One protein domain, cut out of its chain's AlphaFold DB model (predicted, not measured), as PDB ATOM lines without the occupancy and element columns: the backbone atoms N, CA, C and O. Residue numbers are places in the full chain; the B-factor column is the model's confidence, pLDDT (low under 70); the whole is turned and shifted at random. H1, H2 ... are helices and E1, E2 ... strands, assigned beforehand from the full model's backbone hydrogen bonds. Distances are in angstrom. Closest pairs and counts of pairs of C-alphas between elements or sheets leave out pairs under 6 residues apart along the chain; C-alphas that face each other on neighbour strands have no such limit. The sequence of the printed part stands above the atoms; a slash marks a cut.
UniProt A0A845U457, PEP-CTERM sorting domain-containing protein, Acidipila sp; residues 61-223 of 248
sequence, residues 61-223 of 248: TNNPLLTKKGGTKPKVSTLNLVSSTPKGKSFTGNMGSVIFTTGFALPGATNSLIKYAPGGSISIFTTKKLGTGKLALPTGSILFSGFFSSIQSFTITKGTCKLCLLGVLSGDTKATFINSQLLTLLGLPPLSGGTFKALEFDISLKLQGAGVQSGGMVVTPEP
ATOM      1  N   THR A  61     184.292  86.488 234.948       63.06
ATOM      2  CA  THR A  61     183.341  85.433 235.283       63.06
ATOM      3  C   THR A  61     183.906  84.482 236.315       63.06
ATOM      4  O   THR A  61     185.061  84.058 236.234       63.06
ATOM      5  N   ASN A  62     183.061  84.158 237.289       66.50
ATOM      6  CA  ASN A  62     183.248  83.063 238.227       66.50
ATOM      7  C   ASN A  62     182.297  81.895 237.903       66.50
ATOM      8  O   ASN A  62     182.115  80.975 238.701       66.50
ATOM      9  N   ASN A  63     181.649  81.945 236.734       69.69
ATOM     10  CA  ASN A  63     180.796  80.882 236.244       69.69
ATOM     11  C   ASN A  63     181.653  79.806 235.557       69.69
ATOM     12  O   ASN A  63     182.232  80.087 234.502       69.69
ATOM     13  N   PRO A  64     181.703  78.568 236.087       65.50
ATOM     14  CA  PRO A  64     182.495  77.479 235.512       65.50
ATOM     15  C   PRO A  64     182.074  77.114 234.080       65.50
ATOM     16  O   PRO A  64     182.854  76.486 233.368       65.50
ATOM     17  N   LEU A  65     180.873  77.515 233.646       64.19
ATOM     18  CA  LEU A  65     180.343  77.260 232.303       64.19
ATOM     19  C   LEU A  65     180.788  78.299 231.260       64.19
ATOM     20  O   LEU A  65     180.680  78.040 230.067       64.19
ATOM     21  N   LEU A  66     181.299  79.463 231.677       62.56
ATOM     22  CA  LEU A  66     181.664  80.571 230.778       62.56
ATOM     23  C   LEU A  66     183.178  80.681 230.545       62.56
ATOM     24  O   LEU A  66     183.724  81.766 230.347       62.56
ATOM     25  N   THR A  67     183.886  79.552 230.574       58.34
ATOM     26  CA  THR A  67     185.342  79.516 230.387       58.34
ATOM     27  C   THR A  67     185.760  80.099 229.039       58.34
ATOM     28  O   THR A  67     185.339  79.611 227.988       58.34
ATOM     29  N   LYS A  68     186.664  81.086 229.050       59.88
ATOM     30  CA  LYS A  68     187.342  81.552 227.833       59.88
ATOM     31  C   LYS A  68     188.261  80.445 227.308       59.88
ATOM     32  O   LYS A  68     189.046  79.873 228.067       59.88
ATOM     33  N   LYS A  69     188.195  80.166 226.003       48.75
ATOM     34  CA  LYS A  69     189.073  79.200 225.322       48.75
ATOM     35  C   LYS A  69     190.543  79.604 225.551       48.75
ATOM     36  O   LYS A  69     190.937  80.698 225.158       48.75
ATOM     37  N   GLY A  70     191.313  78.749 226.232       53.44
ATOM     38  CA  GLY A  70     192.731  78.974 226.562       53.44
ATOM     39  C   GLY A  70     193.029  79.616 227.928       53.44
ATOM     40  O   GLY A  70     194.197  79.827 228.234       53.44
ATOM     41  N   GLY A  71     192.020  79.928 228.753       53.84
ATOM     42  CA  GLY A  71     192.208  80.435 230.122       53.84
ATOM     43  C   GLY A  71     191.984  79.370 231.205       53.84
ATOM     44  O   GLY A  71     191.295  78.375 230.979       53.84
ATOM     45  N   THR A  72     192.538  79.588 232.403       54.25
ATOM     46  CA  THR A  72     192.275  78.755 233.591       54.25
ATOM     47  C   THR A  72     190.776  78.732 233.895       54.25
ATOM     48  O   THR A  72     190.128  79.781 233.882       54.25
ATOM     49  N   LYS A  73     190.205  77.550 234.168       60.06
ATOM     50  CA  LYS A  73     188.764  77.443 234.434       60.06
ATOM     51  C   LYS A  73     188.399  78.166 235.742       60.06
ATOM     52  O   LYS A  73     189.027  77.874 236.764       60.06
ATOM     53  N   PRO A  74     187.400  79.068 235.739       63.81
ATOM     54  CA  PRO A  74     186.907  79.675 236.957       63.81
ATOM     55  C   PRO A  74     186.255  78.610 237.846       63.81
ATOM     56  O   PRO A  74     185.609  77.679 237.359       63.81
ATOM     57  N   LYS A  75     186.460  78.725 239.159       65.69
ATOM     58  CA  LYS A  75     185.932  77.794 240.166       65.69
ATOM     59  C   LYS A  75     184.873  78.514 240.979       65.69
ATOM     60  O   LYS A  75     185.162  79.583 241.491       65.69
ATOM     61  N   VAL A  76     183.710  77.893 241.155       71.38
ATOM     62  CA  VAL A  76     182.584  78.451 241.919       71.38
ATOM     63  C   VAL A  76     183.008  78.844 243.340       71.38
ATOM     64  O   VAL A  76     183.708  78.083 244.016       71.38
ATOM     65  N   SER A  77     182.569  80.021 243.796       75.75
ATOM     66  CA  SER A  77     182.782  80.489 245.171       75.75
ATOM     67  C   SER A  77     181.942  79.686 246.159       75.75
ATOM     68  O   SER A  77     180.823  79.299 245.845       75.75
ATOM     69  N   THR A  78     182.451  79.437 247.366       79.06
ATOM     70  CA  THR A  78     181.761  78.625 248.384       79.06
ATOM     71  C   THR A  78     180.975  79.513 249.339       79.06
ATOM     72  O   THR A  78     181.573  80.321 250.033       79.06
ATOM     73  N   LEU A  79     179.657  79.360 249.438       83.44
ATOM     74  CA  LEU A  79     178.840  80.103 250.405       83.44
ATOM     75  C   LEU A  79     179.161  79.645 251.840       83.44
ATOM     76  O   LEU A  79     179.062  78.448 252.127       83.44
ATOM     77  N   ASN A  80     179.516  80.585 252.726       82.81
ATOM     78  CA  ASN A  80     179.945  80.300 254.100       82.81
ATOM     79  C   ASN A  80     179.061  80.907 255.209       82.81
ATOM     80  O   ASN A  80     179.113  80.426 256.343       82.81
ATOM     81  N   LEU A  81     178.269  81.939 254.898       83.88
ATOM     82  CA  LEU A  81     177.407  82.647 255.848       83.88
ATOM     83  C   LEU A  81     176.119  83.130 255.166       83.88
ATOM     84  O   LEU A  81     176.165  83.659 254.058       83.88
ATOM     85  N   VAL A  82     174.974  82.950 255.828       85.75
ATOM     86  CA  VAL A  82     173.730  83.665 255.519       85.75
ATOM     87  C   VAL A  82     173.148  84.184 256.823       85.75
ATOM     88  O   VAL A  82     172.850  83.390 257.716       85.75
ATOM     89  N   SER A  83     172.960  85.493 256.929       83.50
ATOM     90  CA  SER A  83     172.444  86.144 258.136       83.50
ATOM     91  C   SER A  83     171.439  87.234 257.800       83.50
ATOM     92  O   SER A  83     171.419  87.778 256.696       83.50
ATOM     93  N   SER A  84     170.604  87.581 258.775       78.19
ATOM     94  CA  SER A  84     169.841  88.822 258.736       78.19
ATOM     95  C   SER A  84     170.072  89.676 259.981       78.19
ATOM     96  O   SER A  84     170.372  89.176 261.063       78.19
ATOM     97  N   THR A  85     169.953  90.993 259.841       69.75
ATOM     98  CA  THR A  85     170.056  91.949 260.957       69.75
ATOM     99  C   THR A  85     168.943  92.995 260.855       69.75
ATOM    100  O   THR A  85     168.448  93.240 259.753       69.75
ATOM    101  N   PRO A  86     168.487  93.600 261.971       58.09
ATOM    102  CA  PRO A  86     168.950  93.413 263.354       58.09
ATOM    103  C   PRO A  86     168.297  92.248 264.129       58.09
ATOM    104  O   PRO A  86     168.690  91.998 265.260       58.09
ATOM    105  N   LYS A  87     167.309  91.533 263.571       61.31
ATOM    106  CA  LYS A  87     166.524  90.501 264.297       61.31
ATOM    107  C   LYS A  87     166.733  89.058 263.803       61.31
ATOM    108  O   LYS A  87     165.863  88.213 263.996       61.31
ATOM    109  N   GLY A  88     167.836  88.774 263.116       64.06
ATOM    110  CA  GLY A  88     167.962  87.569 262.301       64.06
ATOM    111  C   GLY A  88     168.653  86.360 262.909       64.06
ATOM    112  O   GLY A  88     169.529  86.477 263.763       64.06
ATOM    113  N   LYS A  89     168.298  85.183 262.378       78.94
ATOM    114  CA  LYS A  89     169.095  83.954 262.503       78.94
ATOM    115  C   LYS A  89     170.308  84.025 261.574       78.94
ATOM    116  O   LYS A  89     170.272  84.698 260.547       78.94
ATOM    117  N   SER A  90     171.362  83.296 261.927       84.62
ATOM    118  CA  SER A  90     172.562  83.148 261.107       84.62
ATOM    119  C   SER A  90     172.855  81.669 260.877       84.62
ATOM    120  O   SER A  90     172.746  80.858 261.798       84.62
ATOM    121  N   PHE A  91     173.209  81.326 259.644       87.06
ATOM    122  CA  PHE A  91     173.691  80.009 259.251       87.06
ATOM    123  C   PHE A  91     175.143  80.138 258.804       87.06
ATOM    124  O   PHE A  91     175.456  80.999 257.982       87.06
ATOM    125  N   THR A  92     176.020  79.284 259.333       86.56
ATOM    126  CA  THR A  92     177.463  79.310 259.062       86.56
ATOM    127  C   THR A  92     177.987  77.941 258.626       86.56
ATOM    128  O   THR A  92     177.410  76.897 258.936       86.56
ATOM    129  N   GLY A  93     179.107  77.944 257.899       82.81
ATOM    130  CA  GLY A  93     179.788  76.749 257.388       82.81
ATOM    131  C   GLY A  93     179.672  76.614 255.871       82.81
ATOM    132  O   GLY A  93     179.072  77.452 255.218       82.81
ATOM    133  N   ASN A  94     180.250  75.569 255.267       85.44
ATOM    134  CA  ASN A  94     180.102  75.342 253.821       85.44
ATOM    135  C   ASN A  94     178.658  74.919 253.501       85.44
ATOM    136  O   ASN A  94     178.298  73.752 253.673       85.44
ATOM    137  N   MET A  95     177.845  75.886 253.080       86.12
ATOM    138  CA  MET A  95     176.405  75.734 252.863       86.12
ATOM    139  C   MET A  95     176.038  75.609 251.393       86.12
ATOM    140  O   MET A  95     174.929  75.181 251.066       86.12
ATOM    141  N   GLY A  96     176.913  76.066 250.505       86.94
ATOM    142  CA  GLY A  96     176.487  76.350 249.155       86.94
ATOM    143  C   GLY A  96     177.555  76.906 248.257       86.94
ATOM    144  O   GLY A  96     178.759  76.792 248.480       86.94
ATOM    145  N   SER A  97     177.073  77.517 247.198       85.06
ATOM    146  CA  SER A  97     177.895  78.011 246.122       85.06
ATOM    147  C   SER A  97     177.317  79.303 245.574       85.06
ATOM    148  O   SER A  97     176.101  79.495 245.518       85.06
ATOM    149  N   VAL A  98     178.222  80.198 245.201       82.12
ATOM    150  CA  VAL A  98     177.924  81.520 244.666       82.12
ATOM    151  C   VAL A  98     178.557  81.618 243.290       82.12
ATOM    152  O   VAL A  98     179.772  81.487 243.132       82.12
ATOM    153  N   ILE A  99     177.717  81.839 242.285       81.94
ATOM    154  CA  ILE A  99     178.123  82.048 240.900       81.94
ATOM    155  C   ILE A  99     177.801  83.485 240.529       81.94
ATOM    156  O   ILE A  99     176.689  83.954 240.756       81.94
ATOM    157  N   PHE A 100     178.757  84.164 239.906       79.44
ATOM    158  CA  PHE A 100     178.532  85.465 239.296       79.44
ATOM    159  C   PHE A 100     179.220  85.554 237.935       79.44
ATOM    160  O   PHE A 100     180.252  84.926 237.687       79.44
ATOM    161  N   THR A 101     178.626  86.353 237.059       78.81
ATOM    162  CA  THR A 101     179.147  86.706 235.739       78.81
ATOM    163  C   THR A 101     179.022  88.213 235.607       78.81
ATOM    164  O   THR A 101     177.909  88.725 235.661       78.81
ATOM    165  N   THR A 102     180.121  88.939 235.450       72.38
ATOM    166  CA  THR A 102     180.062  90.359 235.098       72.38
ATOM    167  C   THR A 102     180.064  90.509 233.577       72.38
ATOM    168  O   THR A 102     180.501  89.617 232.846       72.38
ATOM    169  N   GLY A 103     179.489  91.611 233.093       70.69
ATOM    170  CA  GLY A 103     179.355  91.892 231.666       70.69
ATOM    171  C   GLY A 103     180.663  92.354 231.023       70.69
ATOM    172  O   GLY A 103     181.758  91.957 231.417       70.69
ATOM    173  N   PHE A 104     180.540  93.225 230.025       73.00
ATOM    174  CA  PHE A 104     181.688  93.777 229.314       73.00
ATOM    175  C   PHE A 104     182.446  94.807 230.159       73.00
ATOM    176  O   PHE A 104     181.839  95.687 230.774       73.00
ATOM    177  N   ALA A 105     183.775  94.712 230.160       76.19
ATOM    178  CA  ALA A 105     184.659  95.716 230.729       76.19
ATOM    179  C   ALA A 105     184.531  97.028 229.944       76.19
ATOM    180  O   ALA A 105     184.624  97.046 228.714       76.19
ATOM    181  N   LEU A 106     184.329  98.120 230.670       77.38
ATOM    182  CA  LEU A 106     184.308  99.467 230.126       77.38
ATOM    183  C   LEU A 106     185.744  99.939 229.825       77.38
ATOM    184  O   LEU A 106     186.689  99.527 230.508       77.38
ATOM    185  N   PRO A 107     185.928 100.810 228.817       70.94
ATOM    186  CA  PRO A 107     187.221 101.429 228.541       70.94
ATOM    187  C   PRO A 107     187.735 102.231 229.751       70.94
ATOM    188  O   PRO A 107     186.956 102.710 230.574       70.94
ATOM    189  N   GLY A 108     189.061 102.373 229.858       68.69
ATOM    190  CA  GLY A 108     189.715 103.047 230.993       68.69
ATOM    191  C   GLY A 108     190.052 102.132 232.176       68.69
ATOM    192  O   GLY A 108     190.282 102.617 233.283       68.69
ATOM    193  N   ALA A 109     190.079 100.814 231.961       64.56
ATOM    194  CA  ALA A 109     190.552  99.859 232.955       64.56
ATOM    195  C   ALA A 109     192.034 100.101 233.281       64.56
ATOM    196  O   ALA A 109     192.875 100.194 232.388       64.56
ATOM    197  N   THR A 110     192.350 100.162 234.570       66.25
ATOM    198  CA  THR A 110     193.727 100.163 235.073       66.25
ATOM    199  C   THR A 110     194.029  98.813 235.712       66.25
ATOM    200  O   THR A 110     193.118  98.056 236.046       66.25
ATOM    201  N   ASN A 111     195.307  98.518 235.952       65.81
ATOM    202  CA  ASN A 111     195.720  97.284 236.634       65.81
ATOM    203  C   ASN A 111     195.157  97.152 238.063       65.81
ATOM    204  O   ASN A 111     195.176  96.056 238.614       65.81
ATOM    205  N   SER A 112     194.672  98.247 238.655       71.69
ATOM    206  CA  SER A 112     194.135  98.283 240.019       71.69
ATOM    207  C   SER A 112     192.616  98.453 240.069       71.69
ATOM    208  O   SER A 112     192.024  98.233 241.119       71.69
ATOM    209  N   LEU A 113     191.967  98.855 238.972       77.50
ATOM    210  CA  LEU A 113     190.525  99.102 238.926       77.50
ATOM    211  C   LEU A 113     189.972  98.841 237.524       77.50
ATOM    212  O   LEU A 113     190.353  99.514 236.563       77.50
ATOM    213  N   ILE A 114     189.014  97.921 237.431       78.00
ATOM    214  CA  ILE A 114     188.299  97.581 236.200       78.00
ATOM    215  C   ILE A 114     186.807  97.843 236.398       78.00
ATOM    216  O   ILE A 114     186.219  97.378 237.368       78.00
ATOM    217  N   LYS A 115     186.173  98.568 235.474       83.19
ATOM    218  CA  LYS A 115     184.725  98.827 235.507       83.19
ATOM    219  C   LYS A 115     184.002  97.950 234.492       83.19
ATOM    220  O   LYS A 115     184.526  97.722 233.409       83.19
ATOM    221  N   TYR A 116     182.793  97.507 234.816       82.69
ATOM    222  CA  TYR A 116     181.948  96.659 233.977       82.69
ATOM    223  C   TYR A 116     180.584  97.300 233.760       82.69
ATOM    224  O   TYR A 116     180.007  97.873 234.685       82.69
ATOM    225  N   ALA A 117     180.054  97.166 232.548       82.31
ATOM    226  CA  ALA A 117     178.698  97.590 232.233       82.31
ATOM    227  C   ALA A 117     177.650  96.792 233.047       82.31
ATOM    228  O   ALA A 117     177.916  95.645 233.434       82.31
ATOM    229  N   PRO A 118     176.451  97.361 233.280       84.62
ATOM    230  CA  PRO A 118     175.311  96.621 233.824       84.62
ATOM    231  C   PRO A 118     174.948  95.390 232.974       84.62
ATOM    232  O   PRO A 118     175.282  95.321 231.791       84.62
ATOM    233  N   GLY A 119     174.218  94.437 233.561       80.38
ATOM    234  CA  GLY A 119     173.658  93.278 232.844       80.38
ATOM    235  C   GLY A 119     174.321  91.927 233.126       80.38
ATOM    236  O   GLY A 119     173.866  90.907 232.617       80.38
ATOM    237  N   GLY A 120     175.363  91.884 233.960       82.19
ATOM    238  CA  GLY A 120     175.845  90.615 234.511       82.19
ATOM    239  C   GLY A 120     174.858  90.006 235.521       82.19
ATOM    240  O   GLY A 120     173.878  90.645 235.903       82.19
ATOM    241  N   SER A 121     175.117  88.784 235.979       84.44
ATOM    242  CA  SER A 121     174.225  88.028 236.863       84.44
ATOM    243  C   SER A 121     174.927  87.468 238.093       84.44
ATOM    244  O   SER A 121     176.142  87.263 238.112       84.44
ATOM    245  N   ILE A 122     174.128  87.183 239.118       84.06
ATOM    246  CA  ILE A 122     174.529  86.471 240.327       84.06
ATOM    247  C   ILE A 122     173.470  85.432 240.688       84.06
ATOM    248  O   ILE A 122     172.268  85.639 240.515       84.06
ATOM    249  N   SER A 123     173.917  84.282 241.176       87.62
ATOM    250  CA  SER A 123     173.067  83.212 241.681       87.62
ATOM    251  C   SER A 123     173.734  82.520 242.861       87.62
ATOM    252  O   SER A 123     174.919  82.188 242.820       87.62
ATOM    253  N   ILE A 124     172.953  82.299 243.912       87.50
ATOM    254  CA  ILE A 124     173.372  81.654 245.153       87.50
ATOM    255  C   ILE A 124     172.497  80.426 245.353       87.50
ATOM    256  O   ILE A 124     171.267  80.532 245.375       87.50
ATOM    257  N   PHE A 125     173.125  79.270 245.527       90.00
ATOM    258  CA  PHE A 125     172.437  78.000 245.734       90.00
ATOM    259  C   PHE A 125     173.026  77.233 246.907       90.00
ATOM    260  O   PHE A 125     174.209  77.353 247.234       90.00
ATOM    261  N   THR A 126     172.186  76.426 247.543       91.12
ATOM    262  CA  THR A 126     172.616  75.531 248.609       91.12
ATOM    263  C   THR A 126     173.241  74.264 248.044       91.12
ATOM    264  O   THR A 126     172.749  73.664 247.094       91.12
ATOM    265  N   THR A 127     174.315  73.807 248.669       87.94
ATOM    266  CA  THR A 127     174.889  72.465 248.489       87.94
ATOM    267  C   THR A 127     174.655  71.607 249.731       87.94
ATOM    268  O   THR A 127     174.877  70.399 249.702       87.94
ATOM    269  N   LYS A 128     174.148  72.215 250.810       86.94
ATOM    270  CA  LYS A 128     173.663  71.537 252.009       86.94
ATOM    271  C   LYS A 128     172.287  72.044 252.408       86.94
ATOM    272  O   LYS A 128     171.918  73.180 252.133       86.94
ATOM    273  N   LYS A 129     171.550  71.204 253.126       87.75
ATOM    274  CA  LYS A 129     170.285  71.584 253.749       87.75
ATOM    275  C   LYS A 129     170.491  72.774 254.697       87.75
ATOM    276  O   LYS A 129     171.375  72.723 255.549       87.75
ATOM    277  N   LEU A 130     169.665  73.813 254.566       87.88
ATOM    278  CA  LEU A 130     169.640  74.950 255.495       87.88
ATOM    279  C   LEU A 130     168.416  74.867 256.402       87.88
ATOM    280  O   LEU A 130     167.304  74.650 255.926       87.88
ATOM    281  N   GLY A 131     168.615  75.079 257.702       84.81
ATOM    282  CA  GLY A 131     167.553  74.972 258.702       84.81
ATOM    283  C   GLY A 131     167.157  73.530 259.042       84.81
ATOM    284  O   GLY A 131     167.714  72.552 258.542       84.81
ATOM    285  N   THR A 132     166.177  73.399 259.934       79.50
ATOM    286  CA  THR A 132     165.690  72.117 260.462       79.50
ATOM    287  C   THR A 132     164.164  72.025 260.376       79.50
ATOM    288  O   THR A 132     163.460  73.030 260.256       79.50
ATOM    289  N   GLY A 133     163.637  70.797 260.407       80.44
ATOM    290  CA  GLY A 133     162.192  70.543 260.397       80.44
ATOM    291  C   GLY A 133     161.480  70.975 259.107       80.44
ATOM    292  O   GLY A 133     162.051  70.908 258.020       80.44
ATOM    293  N   LYS A 134     160.217  71.410 259.243       75.31
ATOM    294  CA  LYS A 134     159.325  71.798 258.129       75.31
ATOM    295  C   LYS A 134     159.740  73.082 257.398       75.31
ATOM    296  O   LYS A 134     159.237  73.340 256.312       75.31
ATOM    297  N   LEU A 135     160.634  73.879 257.982       79.81
ATOM    298  CA  LEU A 135     161.123  75.130 257.392       79.81
ATOM    299  C   LEU A 135     162.476  74.966 256.691       79.81
ATOM    300  O   LEU A 135     163.063  75.958 256.283       79.81
ATOM    301  N   ALA A 136     162.994  73.744 256.566       85.12
ATOM    302  CA  ALA A 136     164.304  73.536 255.972       85.12
ATOM    303  C   ALA A 136     164.293  73.675 254.442       85.12
ATOM    304  O   ALA A 136     163.406  73.156 253.767       85.12
ATOM    305  N   LEU A 137     165.340  74.293 253.897       89.12
ATOM    306  CA  LEU A 137     165.607  74.314 252.460       89.12
ATOM    307  C   LEU A 137     166.412  73.075 252.061       89.12
ATOM    308  O   LEU A 137     167.467  72.837 252.659       89.12
ATOM    309  N   PRO A 138     165.978  72.305 251.050       89.50
ATOM    310  CA  PRO A 138     166.741  71.168 250.556       89.50
ATOM    311  C   PRO A 138     168.031  71.604 249.849       89.50
ATOM    312  O   PRO A 138     168.201  72.762 249.450       89.50
ATOM    313  N   THR A 139     168.944  70.652 249.680       90.00
ATOM    314  CA  THR A 139     170.137  70.812 248.842       90.00
ATOM    315  C   THR A 139     169.739  71.148 247.403       90.00
ATOM    316  O   THR A 139     168.779  70.589 246.882       90.00
ATOM    317  N   GLY A 140     170.478  72.049 246.757       87.19
ATOM    318  CA  GLY A 140     170.222  72.501 245.389       87.19
ATOM    319  C   GLY A 140     169.215  73.648 245.285       87.19
ATOM    320  O   GLY A 140     168.955  74.129 244.185       87.19
ATOM    321  N   SER A 141     168.664  74.122 246.406       90.81
ATOM    322  CA  SER A 141     167.729  75.248 246.403       90.81
ATOM    323  C   SER A 141     168.434  76.534 245.990       90.81
ATOM    324  O   SER A 141     169.456  76.905 246.572       90.81
ATOM    325  N   ILE A 142     167.846  77.262 245.041       90.38
ATOM    326  CA  ILE A 142     168.237  78.647 244.771       90.38
ATOM    327  C   ILE A 142     167.773  79.489 245.961       90.38
ATOM    328  O   ILE A 142     166.604  79.457 246.347       90.38
ATOM    329  N   LEU A 143     168.706  80.221 246.561       88.62
ATOM    330  CA  LEU A 143     168.455  81.145 247.667       88.62
ATOM    331  C   LEU A 143     168.173  82.550 247.151       88.62
ATOM    332  O   LEU A 143     167.282  83.244 247.640       88.62
ATOM    333  N   PHE A 144     168.950  82.944 246.150       87.19
ATOM    334  CA  PHE A 144     168.937  84.270 245.576       87.19
ATOM    335  C   PHE A 144     169.415  84.202 244.127       87.19
ATOM    336  O   PHE A 144     170.402  83.525 243.832       87.19
ATOM    337  N   SER A 145     168.756  84.936 243.236       87.81
ATOM    338  CA  SER A 145     169.304  85.261 241.923       87.81
ATOM    339  C   SER A 145     168.944  86.687 241.520       87.81
ATOM    340  O   SER A 145     167.896  87.227 241.892       87.81
ATOM    341  N   GLY A 146     169.832  87.318 240.763       86.75
ATOM    342  CA  GLY A 146     169.665  88.700 240.341       86.75
ATOM    343  C   GLY A 146     170.631  89.103 239.243       86.75
ATOM    344  O   GLY A 146     171.482  88.320 238.813       86.75
ATOM    345  N   PHE A 147     170.491  90.350 238.807       86.38
ATOM    346  CA  PHE A 147     171.353  90.965 237.809       86.38
ATOM    347  C   PHE A 147     171.936  92.278 238.315       86.38
ATOM    348  O   PHE A 147     171.317  93.002 239.097       86.38
ATOM    349  N   PHE A 148     173.135  92.595 237.847       85.50
ATOM    350  CA  PHE A 148     173.810  93.849 238.142       85.50
ATOM    351  C   PHE A 148     173.093  94.997 237.429       85.50
ATOM    352  O   PHE A 148     173.092  95.063 236.197       85.50
ATOM    353  N   SER A 149     172.454  95.877 238.200       84.88
ATOM    354  CA  SER A 149     171.638  96.985 237.682       84.88
ATOM    355  C   SER A 149     172.427  98.275 237.471       84.88
ATOM    356  O   SER A 149     171.933  99.191 236.820       84.88
ATOM    357  N   SER A 150     173.639  98.354 238.017       86.00
ATOM    358  CA  SER A 150     174.551  99.488 237.868       86.00
ATOM    359  C   SER A 150     175.926  99.032 237.371       86.00
ATOM    360  O   SER A 150     176.180  97.836 237.192       86.00
ATOM    361  N   ILE A 151     176.801 100.000 237.090       85.75
ATOM    362  CA  ILE A 151     178.199  99.735 236.738       85.75
ATOM    363  C   ILE A 151     178.866  99.021 237.912       85.75
ATOM    364  O   ILE A 151     178.798  99.492 239.044       85.75
ATOM    365  N   GLN A 152     179.541  97.910 237.628       81.69
ATOM    366  CA  GLN A 152     180.279  97.163 238.643       81.69
ATOM    367  C   GLN A 152     181.750  97.564 238.608       81.69
ATOM    368  O   GLN A 152     182.333  97.688 237.532       81.69
ATOM    369  N   SER A 153     182.366  97.759 239.767       79.50
ATOM    370  CA  SER A 153     183.778  98.131 239.888       79.50
ATOM    371  C   SER A 153     184.546  97.002 240.547       79.50
ATOM    372  O   SER A 153     184.230  96.651 241.672       79.50
ATOM    373  N   PHE A 154     185.529  96.432 239.854       77.75
ATOM    374  CA  PHE A 154     186.459  95.441 240.381       77.75
ATOM    375  C   PHE A 154     187.800  96.106 240.700       77.75
ATOM    376  O   PHE A 154     188.572  96.433 239.798       77.75
ATOM    377  N   THR A 155     188.057  96.325 241.982       75.25
ATOM    378  CA  THR A 155     189.282  96.915 242.517       75.25
ATOM    379  C   THR A 155     190.239  95.807 242.918       75.25
ATOM    380  O   THR A 155     189.924  95.002 243.785       75.25
ATOM    381  N   ILE A 156     191.420  95.766 242.317       72.12
ATOM    382  CA  ILE A 156     192.471  94.824 242.686       72.12
ATOM    383  C   ILE A 156     193.331  95.475 243.769       72.12
ATOM    384  O   ILE A 156     194.053  96.441 243.511       72.12
ATOM    385  N   THR A 157     193.285  94.919 244.972       64.56
ATOM    386  CA  THR A 157     194.130  95.322 246.094       64.56
ATOM    387  C   THR A 157     195.324  94.371 246.147       64.56
ATOM    388  O   THR A 157     195.174  93.152 246.243       64.56
ATOM    389  N   LYS A 158     196.551  94.893 246.053       57.78
ATOM    390  CA  LYS A 158     197.747  94.055 246.241       57.78
ATOM    391  C   LYS A 158     197.781  93.581 247.697       57.78
ATOM    392  O   LYS A 158     197.843  94.409 248.601       57.78
ATOM    393  N   GLY A 159     197.730  92.268 247.918       53.12
ATOM    394  CA  GLY A 159     197.935  91.688 249.241       53.12
ATOM    395  C   GLY A 159     199.398  91.797 249.679       53.12
ATOM    396  O   GLY A 159     200.305  91.937 248.859       53.12
ATOM    397  N   THR A 160     199.644  91.695 250.983       43.06
ATOM    398  CA  THR A 160     200.991  91.678 251.585       43.06
ATOM    399  C   THR A 160     201.770  90.382 251.318       43.06
ATOM    400  O   THR A 160     202.970  90.332 251.578       43.06
ATOM    401  N   CYS A 161     201.137  89.335 250.769       41.25
ATOM    402  CA  CYS A 161     201.819  88.111 250.344       41.25
ATOM    403  C   CYS A 161     202.183  88.124 248.853       41.25
ATOM    404  O   CYS A 161     201.385  88.503 248.000       41.25
ATOM    405  N   LYS A 162     203.391  87.625 248.545       39.44
ATOM    406  CA  LYS A 162     204.088  87.655 247.239       39.44
ATOM    407  C   LYS A 162     203.299  87.082 246.039       39.44
ATOM    408  O   LYS A 162     203.746  87.224 244.908       39.44
ATOM    409  N   LEU A 163     202.154  86.432 246.276       41.94
ATOM    410  CA  LEU A 163     201.299  85.776 245.275       41.94
ATOM    411  C   LEU A 163     199.792  86.030 245.479       41.94
ATOM    412  O   LEU A 163     198.980  85.465 244.752       41.94
ATOM    413  N   CYS A 164     199.405  86.872 246.440       49.16
ATOM    414  CA  CYS A 164     198.007  87.105 246.782       49.16
ATOM    415  C   CYS A 164     197.510  88.394 246.130       49.16
ATOM    416  O   CYS A 164     197.786  89.502 246.593       49.16
ATOM    417  N   LEU A 165     196.756  88.252 245.050       53.12
ATOM    418  CA  LEU A 165     195.888  89.319 244.570       53.12
ATOM    419  C   LEU A 165     194.580  89.213 245.350       53.12
ATOM    420  O   LEU A 165     193.974  88.141 245.338       53.12
ATOM    421  N   LEU A 166     194.221  90.296 246.040       61.84
ATOM    422  CA  LEU A 166     192.905  90.523 246.630       61.84
ATOM    423  C   LEU A 166     192.108  91.380 245.652       61.84
ATOM    424  O   LEU A 166     192.674  92.189 244.913       61.84
ATOM    425  N   GLY A 167     190.801  91.190 245.604       64.62
ATOM    426  CA  GLY A 167     189.989  91.818 244.572       64.62
ATOM    427  C   GLY A 167     188.584  92.073 245.055       64.62
ATOM    428  O   GLY A 167     187.875  91.109 245.306       64.62
ATOM    429  N   VAL A 168     188.201  93.346 245.117       71.62
ATOM    430  CA  VAL A 168     186.884  93.823 245.516       71.62
ATOM    431  C   VAL A 168     186.011  94.142 244.317       71.62
ATOM    432  O   VAL A 168     186.245  95.151 243.665       71.62
ATOM    433  N   LEU A 169     184.987  93.334 244.017       73.25
ATOM    434  CA  LEU A 169     183.896  93.823 243.155       73.25
ATOM    435  C   LEU A 169     182.883  94.542 244.012       73.25
ATOM    436  O   LEU A 169     182.528  94.020 245.056       73.25
ATOM    437  N   SER A 170     182.394  95.678 243.540       74.88
ATOM    438  CA  SER A 170     181.315  96.444 244.145       74.88
ATOM    439  C   SER A 170     180.300  96.876 243.094       74.88
ATOM    440  O   SER A 170     180.675  97.285 241.992       74.88
ATOM    441  N   GLY A 171     179.024  96.861 243.472       74.81
ATOM    442  CA  GLY A 171     177.934  97.495 242.733       74.81
ATOM    443  C   GLY A 171     176.555  97.025 243.193       74.81
ATOM    444  O   GLY A 171     176.432  96.197 244.102       74.81
ATOM    445  N   ASP A 172     175.512  97.575 242.569       80.06
ATOM    446  CA  ASP A 172     174.125  97.256 242.906       80.06
ATOM    447  C   ASP A 172     173.644  96.029 242.137       80.06
ATOM    448  O   ASP A 172     173.924  95.853 240.945       80.06
ATOM    449  N   THR A 173     172.852  95.205 242.813       78.19
ATOM    450  CA  THR A 173     172.185  94.048 242.223       78.19
ATOM    451  C   THR A 173     170.680  94.184 242.397       78.19
ATOM    452  O   THR A 173     170.177  94.341 243.507       78.19
ATOM    453  N   LYS A 174     169.922  94.034 241.314       82.31
ATOM    454  CA  LYS A 174     168.469  93.901 241.386       82.31
ATOM    455  C   LYS A 174     168.095  92.425 241.504       82.31
ATOM    456  O   LYS A 174     168.504  91.607 240.676       82.31
ATOM    457  N   ALA A 175     167.335  92.073 242.540       78.19
ATOM    458  CA  ALA A 175     166.891  90.701 242.748       78.19
ATOM    459  C   ALA A 175     165.841  90.326 241.698       78.19
ATOM    460  O   ALA A 175     164.860  91.041 241.511       78.19
ATOM    461  N   THR A 176     166.033  89.189 241.037       82.00
ATOM    462  CA  THR A 176     165.002  88.565 240.191       82.00
ATOM    463  C   THR A 176     164.227  87.520 240.984       82.00
ATOM    464  O   THR A 176     163.017  87.397 240.828       82.00
ATOM    465  N   PHE A 177     164.908  86.803 241.880       84.69
ATOM    466  CA  PHE A 177     164.301  85.806 242.748       84.69
ATOM    467  C   PHE A 177     164.948  85.822 244.135       84.69
ATOM    468  O   PHE A 177     166.173  85.876 244.269       84.69
ATOM    469  N   ILE A 178     164.111  85.734 245.168       84.12
ATOM    470  CA  ILE A 178     164.526  85.525 246.555       84.12
ATOM    471  C   ILE A 178     163.661  84.411 247.125       84.12
ATOM    472  O   ILE A 178     162.435  84.464 247.036       84.12
ATOM    473  N   ASN A 179     164.292  83.403 247.717       86.44
ATOM    474  CA  ASN A 179     163.563  82.268 248.251       86.44
ATOM    475  C   ASN A 179     162.718  82.677 249.473       86.44
ATOM    476  O   ASN A 179     163.247  83.092 250.504       86.44
ATOM    477  N   SER A 180     161.396  82.528 249.378       82.12
ATOM    478  CA  SER A 180     160.457  82.900 250.445       82.12
ATOM    479  C   SER A 180     160.627  82.067 251.722       82.12
ATOM    480  O   SER A 180     160.433  82.582 252.828       82.12
ATOM    481  N   GLN A 181     161.061  80.807 251.605       86.44
ATOM    482  CA  GLN A 181     161.375  79.959 252.758       86.44
ATOM    483  C   GLN A 181     162.651  80.429 253.457       86.44
ATOM    484  O   GLN A 181     162.707  80.411 254.683       86.44
ATOM    485  N   LEU A 182     163.647  80.914 252.704       87.12
ATOM    486  CA  LEU A 182     164.833  81.545 253.291       87.12
ATOM    487  C   LEU A 182     164.451  82.795 254.085       87.12
ATOM    488  O   LEU A 182     164.898  82.953 255.217       87.12
ATOM    489  N   LEU A 183     163.604  83.659 253.519       82.56
ATOM    490  CA  LEU A 183     163.126  84.855 254.217       82.56
ATOM    491  C   LEU A 183     162.412  84.477 255.518       82.56
ATOM    492  O   LEU A 183     162.747  85.001 256.577       82.56
ATOM    493  N   THR A 184     161.529  83.479 255.461       84.44
ATOM    494  CA  THR A 184     160.838  82.946 256.643       84.44
ATOM    495  C   THR A 184     161.816  82.403 257.688       84.44
ATOM    496  O   THR A 184     161.702  82.722 258.871       84.44
ATOM    497  N   LEU A 185     162.813  81.615 257.269       86.31
ATOM    498  CA  LEU A 185     163.848  81.077 258.160       86.31
ATOM    499  C   LEU A 185     164.639  82.178 258.867       86.31
ATOM    500  O   LEU A 185     164.993  82.019 260.035       86.31
ATOM    501  N   LEU A 186     164.908  83.273 258.164       83.19
ATOM    502  CA  LEU A 186     165.667  84.420 258.653       83.19
ATOM    503  C   LEU A 186     164.799  85.450 259.391       83.19
ATOM    504  O   LEU A 186     165.314  86.493 259.794       83.19
ATOM    505  N   GLY A 187     163.502  85.184 259.575       79.56
ATOM    506  CA  GLY A 187     162.574  86.117 260.219       79.56
ATOM    507  C   GLY A 187     162.372  87.414 259.428       79.56
ATOM    508  O   GLY A 187     162.053  88.450 260.007       79.56
ATOM    509  N   LEU A 188     162.600  87.369 258.116       77.56
ATOM    510  CA  LEU A 188     162.416  88.482 257.198       77.56
ATOM    511  C   LEU A 188     161.011  88.441 256.584       77.56
ATOM    512  O   LEU A 188     160.490  87.352 256.323       77.56
ATOM    513  N   PRO A 189     160.390  89.605 256.317       71.88
ATOM    514  CA  PRO A 189     159.125  89.644 255.594       71.88
ATOM    515  C   PRO A 189     159.298  89.062 254.178       71.88
ATOM    516  O   PRO A 189     160.389  89.168 253.610       71.88
ATOM    517  N   PRO A 190     158.248  88.459 253.590       65.88
ATOM    518  CA  PRO A 190     158.269  88.033 252.194       65.88
ATOM    519  C   PRO A 190     158.435  89.248 251.271       65.88
ATOM    520  O   PRO A 190     157.859  90.305 251.522       65.88
ATOM    521  N   LEU A 191     159.239  89.104 250.214       61.12
ATOM    522  CA  LEU A 191     159.567  90.190 249.289       61.12
ATOM    523  C   LEU A 191     159.413  89.742 247.839       61.12
ATOM    524  O   LEU A 191     160.075  88.803 247.397       61.12
ATOM    525  N   SER A 192     158.600  90.474 247.085       52.56
ATOM    526  CA  SER A 192     158.506  90.433 245.627       52.56
ATOM    527  C   SER A 192     159.514  91.431 245.020       52.56
ATOM    528  O   SER A 192     159.190  92.581 244.757       52.56
ATOM    529  N   GLY A 193     160.768  91.008 244.799       57.38
ATOM    530  CA  GLY A 193     161.716  91.741 243.930       57.38
ATOM    531  C   GLY A 193     162.472  92.936 244.542       57.38
ATOM    532  O   GLY A 193     162.457  94.035 243.989       57.38
ATOM    533  N   GLY A 194     163.185  92.730 245.656       62.28
ATOM    534  CA  GLY A 194     164.008  93.769 246.301       62.28
ATOM    535  C   GLY A 194     165.262  94.205 245.518       62.28
ATOM    536  O   GLY A 194     165.716  93.537 244.590       62.28
ATOM    537  N   THR A 195     165.868  95.326 245.928       61.53
ATOM    538  CA  THR A 195     167.163  95.791 245.389       61.53
ATOM    539  C   THR A 195     168.259  95.636 246.444       61.53
ATOM    540  O   THR A 195     168.135  96.129 247.568       61.53
ATOM    541  N   PHE A 196     169.335  94.941 246.084       66.38
ATOM    542  CA  PHE A 196     170.571  94.871 246.856       66.38
ATOM    543  C   PHE A 196     171.478  96.038 246.463       66.38
ATOM    544  O   PHE A 196     171.818  96.197 245.294       66.38
ATOM    545  N   LYS A 197     171.870  96.846 247.448       60.41
ATOM    546  CA  LYS A 197     172.638  98.083 247.239       60.41
ATOM    547  C   LYS A 197     174.141  97.887 247.071       60.41
ATOM    548  O   LYS A 197     174.834  98.748 246.557       60.41
ATOM    549  N   ALA A 198     174.680  96.802 247.596       60.59
ATOM    550  CA  ALA A 198     176.105  96.548 247.495       60.59
ATOM    551  C   ALA A 198     176.341  95.051 247.559       60.59
ATOM    552  O   ALA A 198     175.685  94.346 248.330       60.59
ATOM    553  N   LEU A 199     177.274  94.592 246.743       61.28
ATOM    554  CA  LEU A 199     177.912  93.298 246.859       61.28
ATOM    555  C   LEU A 199     179.405  93.576 246.811       61.28
ATOM    556  O   LEU A 199     179.917  93.827 245.731       61.28
ATOM    557  N   GLU A 200     180.066  93.592 247.962       59.94
ATOM    558  CA  GLU A 200     181.523  93.693 248.052       59.94
ATOM    559  C   GLU A 200     182.079  92.298 248.212       59.94
ATOM    560  O   GLU A 200     181.835  91.769 249.275       59.94
ATOM    561  N   PHE A 201     182.786  91.696 247.254       58.59
ATOM    562  CA  PHE A 201     183.472  90.412 247.479       58.59
ATOM    563  C   PHE A 201     184.963  90.576 247.538       58.59
ATOM    564  O   PHE A 201     185.466  91.290 246.709       58.59
ATOM    565  N   ASP A 202     185.674  89.866 248.399       53.69
ATOM    566  CA  ASP A 202     187.127  89.795 248.321       53.69
ATOM    567  C   ASP A 202     187.545  88.479 247.626       53.69
ATOM    568  O   ASP A 202     187.117  87.389 248.012       53.69
ATOM    569  N   ILE A 203     188.326  88.552 246.543       51.91
ATOM    570  CA  ILE A 203     188.909  87.385 245.865       51.91
ATOM    571  C   ILE A 203     190.390  87.303 246.192       51.91
ATOM    572  O   ILE A 203     191.203  87.944 245.539       51.91
ATOM    573  N   SER A 204     190.733  86.418 247.122       50.28
ATOM    574  CA  SER A 204     192.094  85.942 247.353       50.28
ATOM    575  C   SER A 204     192.454  84.893 246.313       50.28
ATOM    576  O   SER A 204     191.964  83.757 246.360       50.28
ATOM    577  N   LEU A 205     193.388  85.211 245.423       51.41
ATOM    578  CA  LEU A 205     194.039  84.212 244.576       51.41
ATOM    579  C   LEU A 205     195.066  83.396 245.411       51.41
ATOM    580  O   LEU A 205     196.266  83.579 245.270       51.41
ATOM    581  N   LYS A 206     194.543  82.474 246.253       41.03
ATOM    582  CA  LYS A 206     195.191  81.463 247.153       41.03
ATOM    583  C   LYS A 206     196.023  82.062 248.312       41.03
ATOM    584  O   LYS A 206     196.944  82.819 248.079       41.03
ATOM    585  N   LEU A 207     195.794  81.785 249.603       36.38
ATOM    586  CA  LEU A 207     195.600  80.495 250.289       36.38
ATOM    587  C   LEU A 207     194.531  80.517 251.402       36.38
ATOM    588  O   LEU A 207     194.268  79.480 252.002       36.38
ATOM    589  N   GLN A 208     193.930  81.664 251.711       37.78
ATOM    590  CA  GLN A 208     192.907  81.764 252.750       37.78
ATOM    591  C   GLN A 208     191.757  82.627 252.256       37.78
ATOM    592  O   GLN A 208     191.959  83.665 251.628       37.78
ATOM    593  N   GLY A 209     190.559  82.082 252.448       40.50
ATOM    594  CA  GLY A 209     189.314  82.563 251.881       40.50
ATOM    595  C   GLY A 209     189.123  84.055 252.083       40.50
ATOM    596  O   GLY A 209     189.317  84.585 253.167       40.50
ATOM    597  N   ALA A 210     188.704  84.695 251.012       38.88
ATOM    598  CA  ALA A 210     188.243  86.060 251.010       38.88
ATOM    599  C   ALA A 210     186.768  86.048 250.611       38.88
ATOM    600  O   ALA A 210     186.337  85.125 249.905       38.88
ATOM    601  N   GLY A 211     185.998  86.987 251.154       41.66
ATOM    602  CA  GLY A 211     184.548  86.906 251.145       41.66
ATOM    603  C   GLY A 211     183.842  88.226 251.001       41.66
ATOM    604  O   GLY A 211     184.470  89.283 251.011       41.66
ATOM    605  N   VAL A 212     182.520  88.144 250.843       45.50
ATOM    606  CA  VAL A 212     181.695  89.342 250.838       45.50
ATOM    607  C   VAL A 212     181.574  89.911 252.229       45.50
ATOM    608  O   VAL A 212     180.988  89.270 253.098       45.50
ATOM    609  N   GLN A 213     182.139  91.099 252.442       43.25
ATOM    610  CA  GLN A 213     182.129  91.735 253.759       43.25
ATOM    611  C   GLN A 213     180.782  92.392 254.057       43.25
ATOM    612  O   GLN A 213     180.375  92.485 255.214       43.25
ATOM    613  N   SER A 214     180.056  92.833 253.026       43.72
ATOM    614  CA  SER A 214     178.755  93.454 253.226       43.72
ATOM    615  C   SER A 214     177.837  93.349 252.007       43.72
ATOM    616  O   SER A 214     178.244  93.514 250.858       43.72
ATOM    617  N   GLY A 215     176.559  93.083 252.286       46.09
ATOM    618  CA  GLY A 215     175.467  93.248 251.336       46.09
ATOM    619  C   GLY A 215     174.245  93.828 252.033       46.09
ATOM    620  O   GLY A 215     173.866  93.373 253.109       46.09
ATOM    621  N   GLY A 216     173.680  94.897 251.474       52.47
ATOM    622  CA  GLY A 216     172.527  95.598 252.031       52.47
ATOM    623  C   GLY A 216     171.295  95.395 251.168       52.47
ATOM    624  O   GLY A 216     171.304  95.795 250.008       52.47
ATOM    625  N   MET A 217     170.230  94.819 251.721       53.41
ATOM    626  CA  MET A 217     168.934  94.779 251.051       53.41
ATOM    627  C   MET A 217     168.133  96.015 251.450       53.41
ATOM    628  O   MET A 217     167.914  96.258 252.635       53.41
ATOM    629  N   VAL A 218     167.684  96.794 250.467       54.62
ATOM    630  CA  VAL A 218     166.686  97.834 250.707       54.62
ATOM    631  C   VAL A 218     165.376  97.371 250.111       54.62
ATOM    632  O   VAL A 218     165.236  97.182 248.903       54.62
ATOM    633  N   VAL A 219     164.420  97.164 251.006       51.81
ATOM    634  CA  VAL A 219     163.046  96.838 250.662       51.81
ATOM    635  C   VAL A 219     162.282  98.148 250.616       51.81
ATOM    636  O   VAL A 219     162.118  98.820 251.630       51.81
ATOM    637  N   THR A 220     161.882  98.569 249.424       50.06
ATOM    638  CA  THR A 220     160.884  99.628 249.286       50.06
ATOM    639  C   THR A 220     159.526  98.993 249.560       50.06
ATOM    640  O   THR A 220     159.151  98.096 248.801       50.06
ATOM    641  N   PRO A 221     158.805  99.389 250.627       42.41
ATOM    642  CA  PRO A 221     157.444  98.915 250.836       42.41
ATOM    643  C   PRO A 221     156.614  99.266 249.606       42.41
ATOM    644  O   PRO A 221     156.763 100.361 249.054       42.41
ATOM    645  N   GLU A 222     155.747  98.353 249.178       41.56
ATOM    646  CA  GLU A 222     154.779  98.670 248.136       41.56
ATOM    647  C   GLU A 222     153.968  99.900 248.585       41.56
ATOM    648  O   GLU A 222     153.581  99.981 249.759       41.56
ATOM    649  N   PRO A 223     153.698 100.874 247.693       45.12
ATOM    650  CA  PRO A 223     153.000 102.109 248.057       45.12
ATOM    651  C   PRO A 223     151.689 101.881 248.836       45.12
ATOM    652  O   PRO A 223     151.325 102.692 249.686       45.12
TER     653      PRO A 223
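Overview. This is residues 61 to 223 of the 248 residues of the protein "PEP-CTERM sorting domain-containing protein" of Acidipila sp (UniProt A0A845U457). One twisted sheet of ten strands is rolled into a barrel that stays open: E1, E2, E4, E5, E8, E9 and E10 follow one another round it, and the edge strands E1 and E10 are not paired with each other. The short helix H1 sits at one end of the barrel, while E3, E6 and E7 lengthen its wall toward the other end. The printed part has 163 residues, in the order E1 E2 E3 E4 E5 E6 E7 E8 H1 E9 E10, and the sheet is antiparallel and branched at E9. The class is mostly strand, with 81 residues, under half of those printed, in named elements. The whole is compact, with a radius of gyration of the C-alphas of 16.5 A and spans of 47 by 38 by 31 A.

Arrangement. E1, residues 77 to 85, bends by 52 degrees at residue 80. It forms a hairpin with E2, residues 90 to 104, which bends by 91 degrees at residue 93; N 79 and O 96 are 2.9 A apart. On the other side of E2 lies E4, residues 121 to 126, antiparallel to it, with N 99 and O 123 at 2.9 A. E3, residues 113 to 116, comes before E4 in the chain but is apart from it; the closest C-alphas of E2 and E3 are those of Phe 104 and Tyr 116, 5.5 A apart. E4 and E5, residues 142 to 148, form a hairpin at 168 degrees, with N 124 and O 144 at 2.8 A. E6, residues 152 to 158, has the edge strand E3 on one side, with N 154 and O 114 at 2.7 A. On its other side is E7, residues 165 to 170, the second strand of a hairpin, with N 155 and O 168 at 2.7 A. E7 runs on into E8, residues 173 to 178, at 79 degrees across a break of 2 residues. E8 is antiparallel to E5, with N 145 and O 177 at 2.9 A. H1, residues 180 to 185, is on the sheet at a height over the sheet of 8.2 A and only just over none of the strands, with 2 of its 6 C-alphas falling on E5. The closest C-alphas of H1 and E5 are those of Leu 182 and Leu 143, 6.7 A apart. In H1 every O i to N i+4 pair is within hydrogen-bond range. E9, residues 195 to 202, has staggered pairing: E8 and E7 lie on one side of it, with N 196 and O 173 at 2.8 A and N 201 and O 169 at 3.2 A. On its other side is E10, residues 212 to 218, in a hairpin at 177 degrees, with N 197 and O 216 at 2.8 A.

Along the chain. E1 begins at C-alpha 77, (182.782, 80.489, 245.171), and measures 23.3 A from first to last C-alpha. E2, the longest strand by residues, measures 34.7 A, E6 19.3 A and E9 21.1 A. H1 begins at C-alpha 180, (160.457, 82.900, 250.445). E10 ends at C-alpha 218, (166.686, 97.834, 250.707).

Size, cuts and confidence. The two C-alphas farthest apart are those of Lys 162 and Pro 223, at 53.1 A. The printed part has no cut. The link from E4 to E5, residues 127 to 141, is long, and residues 61 to 76 hold no named element. Mean pLDDT of the printed part is 70.8, and 68 residues are under 70: 61 to 75, 85 to 88, 108 to 111, 157 to 167 and 190 to 223.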